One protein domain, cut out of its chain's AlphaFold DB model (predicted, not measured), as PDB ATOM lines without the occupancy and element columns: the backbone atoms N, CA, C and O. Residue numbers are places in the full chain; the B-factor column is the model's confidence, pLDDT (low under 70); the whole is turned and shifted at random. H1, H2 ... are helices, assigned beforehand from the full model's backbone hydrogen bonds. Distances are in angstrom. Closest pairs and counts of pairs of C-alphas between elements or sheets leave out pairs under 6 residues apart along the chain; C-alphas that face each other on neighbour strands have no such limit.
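This is residues 2 to 64 of the 143 residues of an uncharacterized protein of Nocardioides jejuensis (UniProt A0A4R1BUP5). H3 and H1 lie side by side, H2 is set steeply to both, and after H3 a long loop, residues 46 to 64, folds back, with residues 49 to 54 sticking out at one end. The 63 printed residues, with three named helices in the order H1, H2, H3 and no named strand, are all helix in class. The whole is compact, with a radius of gyration of the C-alphas of 11.4 A, but elongated, spanning 37 by 21 by 17 A.

H3, residues 33 to 45, is 18.7 A long, from C-alpha 33 at (171.205, 141.622, 135.427) to C-alpha 45 at (164.928, 153.015, 148.846). H1, residues 3 to 14, measures 16.6 A, and H2, residues 19 to 29, 15.4 A.

H3 touches H1 at a shallow tilt of 30 degrees, the same way; their closest C-alphas, Trp 5 and Ala 33, are 5.9 A apart. H1 touches H2 at a steep tilt of 51 degrees, opposite ways, closest at C-alphas Phe 9 and Ala 19, 5.0 A. H2 and H3 only just touch, only at the corner, with 3 pairs of C-alphas within 8 A, H3 with residues 33 to 36 alone; the closest C-alphas are Ala 26 and Val 36, 7.7 A. In H1, H2 and H3 every O i to N i+4 pair is within hydrogen-bond range.

The farthest C-alphas, Thr 2 and Asn 50, are 37.2 A apart. The printed part has no cut, and both links are tight. In this model pLDDT is under 70 at residues 48 to 50.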
ATOM      1  N   THR A   2     169.487 132.496 132.945       82.38
ATOM      2  CA  THR A   2     170.317 132.271 134.148       82.38
ATOM      3  C   THR A   2     169.500 132.607 135.401       82.38
ATOM      4  O   THR A   2     168.457 133.255 135.271       82.38
ATOM      5  N   SER A   3     169.934 132.176 136.595       87.75
ATOM      6  CA  SER A   3     169.201 132.486 137.837       87.75
ATOM      7  C   SER A   3     169.046 133.995 138.045       87.75
ATOM      8  O   SER A   3     167.970 134.453 138.393       87.75
ATOM      9  N   GLU A   4     170.067 134.774 137.693       92.44
ATOM     10  CA  GLU A   4     170.078 136.234 137.852       92.44
ATOM     11  C   GLU A   4     168.976 136.940 137.044       92.44
ATOM     12  O   GLU A   4     168.381 137.912 137.500       92.44
ATOM     13  N   TRP A   5     168.662 136.457 135.836       95.88
ATOM     14  CA  TRP A   5     167.584 137.041 135.028       95.88
ATOM     15  C   TRP A   5     166.191 136.615 135.502       95.88
ATOM     16  O   TRP A   5     165.227 137.329 135.233       95.88
ATOM     17  N   ALA A   6     166.080 135.488 136.214       96.00
ATOM     18  CA  ALA A   6     164.851 135.143 136.922       96.00
ATOM     19  C   ALA A   6     164.632 136.099 138.107       96.00
ATOM     20  O   ALA A   6     163.538 136.637 138.241       96.00
ATOM     21  N   ASP A   7     165.689 136.426 138.860       95.44
ATOM     22  CA  ASP A   7     165.610 137.420 139.941       95.44
ATOM     23  C   ASP A   7     165.203 138.803 139.407       95.44
ATOM     24  O   ASP A   7     164.346 139.467 139.989       95.44
ATOM     25  N   VAL A   8     165.759 139.235 138.265       96.12
ATOM     26  CA  VAL A   8     165.317 140.471 137.589       96.12
ATOM     27  C   VAL A   8     163.831 140.406 137.255       96.12
ATOM     28  O   VAL A   8     163.111 141.378 137.491       96.12
ATOM     29  N   PHE A   9     163.371 139.283 136.697       97.00
ATOM     30  CA  PHE A   9     161.974 139.123 136.321       97.00
ATOM     31  C   PHE A   9     161.052 139.281 137.532       97.00
ATOM     32  O   PHE A   9     160.106 140.072 137.486       97.00
ATOM     33  N   ASP A  10     161.359 138.575 138.617       96.06
ATOM     34  CA  ASP A  10     160.554 138.569 139.834       96.06
ATOM     35  C   ASP A  10     160.540 139.950 140.501       96.06
ATOM     36  O   ASP A  10     159.472 140.471 140.826       96.06
ATOM     37  N   GLN A  11     161.704 140.591 140.644       96.06
ATOM     38  CA  GLN A  11     161.833 141.886 141.321       96.06
ATOM     39  C   GLN A  11     161.177 143.030 140.539       96.06
ATOM     40  O   GLN A  11     160.477 143.862 141.122       96.06
ATOM     41  N   VAL A  12     161.350 143.074 139.213       95.81
ATOM     42  CA  VAL A  12     160.685 144.085 138.375       95.81
ATOM     43  C   VAL A  12     159.169 143.883 138.390       95.81
ATOM     44  O   VAL A  12     158.427 144.855 138.552       95.81
ATOM     45  N   SER A  13     158.703 142.635 138.292       94.88
ATOM     46  CA  SER A  13     157.269 142.320 138.346       94.88
ATOM     47  C   SER A  13     156.660 142.678 139.704       94.88
ATOM     48  O   SER A  13     155.564 143.234 139.754       94.88
ATOM     49  N   ALA A  14     157.378 142.432 140.804       92.94
ATOM     50  CA  ALA A  14     156.950 142.801 142.155       92.94
ATOM     51  C   ALA A  14     156.805 144.323 142.342       92.94
ATOM     52  O   ALA A  14     155.979 144.768 143.136       92.94
ATOM     53  N   CYS A  15     157.553 145.122 141.576       90.19
ATOM     54  CA  CYS A  15     157.416 146.580 141.534       90.19
ATOM     55  C   CYS A  15     156.304 147.065 140.581       90.19
ATOM     56  O   CYS A  15     156.140 148.270 140.399       90.19
ATOM     57  N   GLY A  16     155.562 146.154 139.937       88.88
ATOM     58  CA  GLY A  16     154.553 146.479 138.926       88.88
ATOM     59  C   GLY A  16     155.137 146.894 137.571       88.88
ATOM     60  O   GLY A  16     154.433 147.486 136.756       88.88
ATOM     61  N   GLY A  17     156.423 146.631 137.326       90.75
ATOM     62  CA  GLY A  17     157.092 146.946 136.068       90.75
ATOM     63  C   GLY A  17     156.947 145.847 135.012       90.75
ATOM     64  O   GLY A  17     156.732 144.673 135.317       90.75
ATOM     65  N   ASN A  18     157.137 146.205 133.740       93.50
ATOM     66  CA  ASN A  18     157.191 145.244 132.639       93.50
ATOM     67  C   ASN A  18     158.565 144.548 132.589       93.50
ATOM     68  O   ASN A  18     159.486 144.985 131.894       93.50
ATOM     69  N   ALA A  19     158.690 143.449 133.336       95.50
ATOM     70  CA  ALA A  19     159.913 142.657 133.440       95.50
ATOM     71  C   ALA A  19     160.424 142.137 132.090       95.50
ATOM     72  O   ALA A  19     161.623 142.197 131.816       95.50
ATOM     73  N   VAL A  20     159.525 141.662 131.223       95.25
ATOM     74  CA  VAL A  20     159.891 141.122 129.905       95.25
ATOM     75  C   VAL A  20     160.576 142.190 129.059       95.25
ATOM     76  O   VAL A  20     161.651 141.947 128.507       95.25
ATOM     77  N   GLU A  21     159.989 143.384 128.981       93.75
ATOM     78  CA  GLU A  21     160.552 144.485 128.199       93.75
ATOM     79  C   GLU A  21     161.847 145.020 128.826       93.75
ATOM     80  O   GLU A  21     162.802 145.297 128.097       93.75
ATOM     81  N   ALA A  22     161.934 145.093 130.159       95.31
ATOM     82  CA  ALA A  22     163.161 145.483 130.853       95.31
ATOM     83  C   ALA A  22     164.328 144.533 130.529       95.31
ATOM     84  O   ALA A  22     165.391 144.989 130.106       95.31
ATOM     85  N   ILE A  23     164.120 143.216 130.641       96.88
ATOM     86  CA  ILE A  23     165.135 142.198 130.324       96.88
ATOM     87  C   ILE A  23     165.542 142.282 128.855       96.88
ATOM     88  O   ILE A  23     166.730 142.334 128.530       96.88
ATOM     89  N   ARG A  24     164.557 142.350 127.951       95.62
ATOM     90  CA  ARG A  24     164.805 142.431 126.510       95.62
ATOM     91  C   ARG A  24     165.666 143.649 126.165       95.62
ATOM     92  O   ARG A  24     166.650 143.514 125.439       95.62
ATOM     93  N   ARG A  25     165.337 144.828 126.706       94.38
ATOM     94  CA  ARG A  25     166.116 146.059 126.494       94.38
ATOM     95  C   ARG A  25     167.493 146.004 127.131       94.38
ATOM     96  O   ARG A  25     168.434 146.542 126.549       94.38
ATOM     97  N   ALA A  26     167.619 145.376 128.297       96.38
ATOM     98  CA  ALA A  26     168.908 145.207 128.948       96.38
ATOM     99  C   ALA A  26     169.852 144.381 128.062       96.38
ATOM    100  O   ALA A  26     170.965 144.826 127.784       96.38
ATOM    101  N   TRP A  27     169.375 143.266 127.496       95.94
ATOM    102  CA  TRP A  27     170.144 142.471 126.532       95.94
ATOM    103  C   TRP A  27     170.518 143.247 125.271       95.94
ATOM    104  O   TRP A  27     171.681 143.222 124.877       95.94
ATOM    105  N   GLU A  28     169.576 143.975 124.662       94.50
ATOM    106  CA  GLU A  28     169.853 144.791 123.467       94.50
ATOM    107  C   GLU A  28     170.963 145.828 123.690       94.50
ATOM    108  O   GLU A  28     171.655 146.203 122.745       94.50
ATOM    109  N   ARG A  29     171.115 146.312 124.926       94.56
ATOM    110  CA  ARG A  29     172.062 147.374 125.287       94.56
ATOM    111  C   ARG A  29     173.291 146.879 126.046       94.56
ATOM    112  O   ARG A  29     174.125 147.700 126.414       94.56
ATOM    113  N   GLY A  30     173.405 145.574 126.287       96.69
ATOM    114  CA  GLY A  30     174.501 145.001 127.069       96.69
ATOM    115  C   GLY A  30     174.505 145.423 128.544       96.69
ATOM    116  O   GLY A  30     175.570 145.474 129.152       96.69
ATOM    117  N   VAL A  31     173.340 145.743 129.115       97.06
ATOM    118  CA  VAL A  31     173.176 146.014 130.553       97.06
ATOM    119  C   VAL A  31     173.063 144.679 131.292       97.06
ATOM    120  O   VAL A  31     172.304 143.802 130.872       97.06
ATOM    121  N   SER A  32     173.823 144.504 132.374       97.25
ATOM    122  CA  SER A  32     173.827 143.255 133.146       97.25
ATOM    123  C   SER A  32     172.586 143.115 134.039       97.25
ATOM    124  O   SER A  32     171.928 144.100 134.372       97.25
ATOM    125  N   ALA A  33     172.278 141.883 134.463       97.19
ATOM    126  CA  ALA A  33     171.205 141.622 135.427       97.19
ATOM    127  C   ALA A  33     171.445 142.364 136.755       97.19
ATOM    128  O   ALA A  33     170.532 142.988 137.288       97.19
ATOM    129  N   GLU A  34     172.694 142.364 137.233       97.25
ATOM    130  CA  GLU A  34     173.134 143.092 138.429       97.25
ATOM    131  C   GLU A  34     172.796 144.585 138.343       97.25
ATOM    132  O   GLU A  34     172.138 145.115 139.233       97.25
ATOM    133  N   GLN A  35     173.128 145.251 137.232       96.44
ATOM    134  CA  GLN A  35     172.823 146.675 137.045       96.44
ATOM    135  C   GLN A  35     171.313 146.965 137.068       96.44
ATOM    136  O   GLN A  35     170.884 148.008 137.570       96.44
ATOM    137  N   VAL A  36     170.492 146.053 136.535       96.81
ATOM    138  CA  VAL A  36     169.028 146.182 136.601       96.81
ATOM    139  C   VAL A  36     168.542 146.031 138.048       96.81
ATOM    140  O   VAL A  36     167.766 146.868 138.511       96.81
ATOM    141  N   LEU A  37     169.029 145.024 138.780       96.44
ATOM    142  CA  LEU A  37     168.667 144.757 140.181       96.44
ATOM    143  C   LEU A  37     169.098 145.875 141.136       96.44
ATOM    144  O   LEU A  37     168.325 146.280 142.010       96.44
ATOM    145  N   GLU A  38     170.298 146.424 140.955       95.06
ATOM    146  CA  GLU A  38     170.736 147.622 141.675       95.06
ATOM    147  C   GLU A  38     169.766 148.781 141.433       95.06
ATOM    148  O   GLU A  38     169.420 149.527 142.350       95.06
ATOM    149  N   GLY A  39     169.288 148.912 140.194       94.06
ATOM    150  CA  GLY A  39     168.290 149.896 139.825       94.06
ATOM    151  C   GLY A  39     166.970 149.740 140.573       94.06
ATOM    152  O   GLY A  39     166.447 150.737 141.074       94.06
ATOM    153  N   VAL A  40     166.461 148.511 140.679       94.38
ATOM    154  CA  VAL A  40     165.266 148.195 141.478       94.38
ATOM    155  C   VAL A  40     165.498 148.545 142.949       94.38
ATOM    156  O   VAL A  40     164.672 149.211 143.568       94.38
ATOM    157  N   THR A  41     166.656 148.171 143.494       94.00
ATOM    158  CA  THR A  41     167.007 148.415 144.899       94.00
ATOM    159  C   THR A  41     167.035 149.909 145.225       94.00
ATOM    160  O   THR A  41     166.469 150.328 146.234       94.00
ATOM    161  N   ARG A  42     167.634 150.736 144.356       90.94
ATOM    162  CA  ARG A  42     167.642 152.200 144.529       90.94
ATOM    163  C   ARG A  42     166.238 152.795 144.495       90.94
ATOM    164  O   ARG A  42     165.923 153.640 145.326       90.94
ATOM    165  N   ALA A  43     165.381 152.311 143.598       90.31
ATOM    166  CA  ALA A  43     164.003 152.777 143.509       90.31
ATOM    167  C   ALA A  43     163.198 152.468 144.779       90.31
ATOM    168  O   ALA A  43     162.481 153.332 145.275       90.31
ATOM    169  N   LEU A  44     163.357 151.265 145.342       88.81
ATOM    170  CA  LEU A  44     162.686 150.859 146.582       88.81
ATOM    171  C   LEU A  44     163.163 151.647 147.812       88.81
ATOM    172  O   LEU A  44     162.411 151.799 148.771       88.81
ATOM    173  N   ALA A  45     164.397 152.155 147.792       88.06
ATOM    174  CA  ALA A  45     164.928 153.015 148.846       88.06
ATOM    175  C   ALA A  45     164.456 154.481 148.736       88.06
ATOM    176  O   ALA A  45     164.640 155.253 149.678       88.06
ATOM    177  N   SER A  46     163.863 154.879 147.604       82.56
ATOM    178  CA  SER A  46     163.411 156.249 147.357       82.56
ATOM    179  C   SER A  46     162.038 156.521 147.976       82.56
ATOM    180  O   SER A  46     161.095 155.752 147.805       82.56
ATOM    181  N   THR A  47     161.869 157.678 148.622       70.88
ATOM    182  CA  THR A  47     160.557 158.141 149.106       70.88
ATOM    183  C   THR A  47     159.781 158.868 147.992       70.88
ATOM    184  O   THR A  47     160.344 159.790 147.398       70.88
ATOM    185  N   PRO A  48     158.510 158.527 147.705       65.88
ATOM    186  CA  PRO A  48     157.794 159.042 146.526       65.88
ATOM    187  C   PRO A  48     157.426 160.539 146.550       65.88
ATOM    188  O   PRO A  48     157.387 161.178 145.500       65.88
ATOM    189  N   ASP A  49     157.165 161.112 147.727       64.25
ATOM    190  CA  ASP A  49     156.208 162.228 147.853       64.25
ATOM    191  C   ASP A  49     156.703 163.654 147.541       64.25
ATOM    192  O   ASP A  49     155.959 164.601 147.762       64.25
ATOM    193  N   ASN A  50     157.910 163.870 147.005       65.12
ATOM    194  CA  ASN A  50     158.350 165.230 146.615       65.12
ATOM    195  C   ASN A  50     159.493 165.282 145.591       65.12
ATOM    196  O   ASN A  50     160.244 166.256 145.509       65.12
ATOM    197  N   ARG A  51     159.669 164.219 144.808       81.00
ATOM    198  CA  ARG A  51     160.797 164.144 143.879       81.00
ATOM    199  C   ARG A  51     160.576 164.996 142.631       81.00
ATOM    200  O   ARG A  51     159.476 165.025 142.067       81.00
ATOM    201  N   ALA A  52     161.649 165.619 142.147       86.81
ATOM    202  CA  ALA A  52     161.667 166.221 140.818       86.81
ATOM    203  C   ALA A  52     161.302 165.173 139.749       86.81
ATOM    204  O   ALA A  52     161.404 163.961 139.975       86.81
ATOM    205  N   PHE A  53     160.830 165.616 138.583       86.38
ATOM    206  CA  PHE A  53     160.569 164.678 137.490       86.38
ATOM    207  C   PHE A  53     161.872 164.024 137.017       86.38
ATOM    208  O   PHE A  53     161.899 162.826 136.765       86.38
ATOM    209  N   GLU A  54     162.956 164.799 137.011       91.12
ATOM    210  CA  GLU A  54     164.298 164.407 136.587       91.12
ATOM    211  C   GLU A  54     165.036 163.466 137.548       91.12
ATOM    212  O   GLU A  54     166.179 163.089 137.290       91.12
ATOM    213  N   ASP A  55     164.391 163.056 138.638       89.94
ATOM    214  CA  ASP A  55     164.889 161.992 139.503       89.94
ATOM    215  C   ASP A  55     164.584 160.615 138.889       89.94
ATOM    216  O   ASP A  55     163.670 159.893 139.293       89.94
ATOM    217  N   TRP A  56     165.330 160.282 137.831       87.00
ATOM    218  CA  TRP A  56     165.092 159.104 136.987       87.00
ATOM    219  C   TRP A  56     165.257 157.770 137.722       87.00
ATOM    220  O   TRP A  56     164.734 156.750 137.274       87.00
ATOM    221  N   GLU A  57     165.981 157.757 138.841       84.62
ATOM    222  CA  GLU A  57     166.227 156.541 139.620       84.62
ATOM    223  C   GLU A  57     165.085 156.194 140.574       84.62
ATOM    224  O   GLU A  57     165.060 155.100 141.138       84.62
ATOM    225  N   ALA A  58     164.121 157.095 140.730       84.44
ATOM    226  CA  ALA A  58     163.089 156.958 141.736       84.44
ATOM    227  C   ALA A  58     161.986 155.946 141.370       84.44
ATOM    228  O   ALA A  58     161.132 155.632 142.199       84.44
ATOM    229  N   LEU A  59     161.975 155.425 140.141       89.38
ATOM    230  CA  LEU A  59     161.195 154.238 139.779       89.38
ATOM    231  C   LEU A  59     162.112 153.071 139.462       89.38
ATOM    232  O   LEU A  59     163.265 153.252 139.073       89.38
ATOM    233  N   ALA A  60     161.592 151.860 139.632       92.88
ATOM    234  CA  ALA A  60     162.294 150.656 139.226       92.88
ATOM    235  C   ALA A  60     162.315 150.556 137.687       92.88
ATOM    236  O   ALA A  60     161.380 151.025 137.029       92.88
ATOM    237  N   PRO A  61     163.356 149.952 137.082       94.81
ATOM    238  CA  PRO A  61     163.294 149.537 135.682       94.81
ATOM    239  C   PRO A  61     162.027 148.715 135.424       94.81
ATOM    240  O   PRO A  61     161.595 147.963 136.289       94.81
ATOM    241  N   GLY A  62     161.423 148.854 134.247       93.56
ATOM    242  CA  GLY A  62     160.125 148.244 133.941       93.56
ATOM    243  C   GLY A  62     158.929 149.143 134.242       93.56
ATOM    244  O   GLY A  62     157.896 148.982 133.595       93.56
ATOM    245  N   CYS A  63     159.046 150.084 135.179       91.50
ATOM    246  CA  CYS A  63     157.962 150.989 135.551       91.50
ATOM    247  C   CYS A  63     157.994 152.267 134.702       91.50
ATOM    248  O   CYS A  63     159.053 152.858 134.489       91.50
ATOM    249  N   LEU A  64     156.823 152.728 134.258       90.38
ATOM    250  CA  LEU A  64     156.680 154.024 133.595       90.38
ATOM    251  C   LEU A  64     156.312 155.104 134.619       90.38
ATOM    252  O   LEU A  64     155.347 154.946 135.364       90.38
TER     253      LEU A  64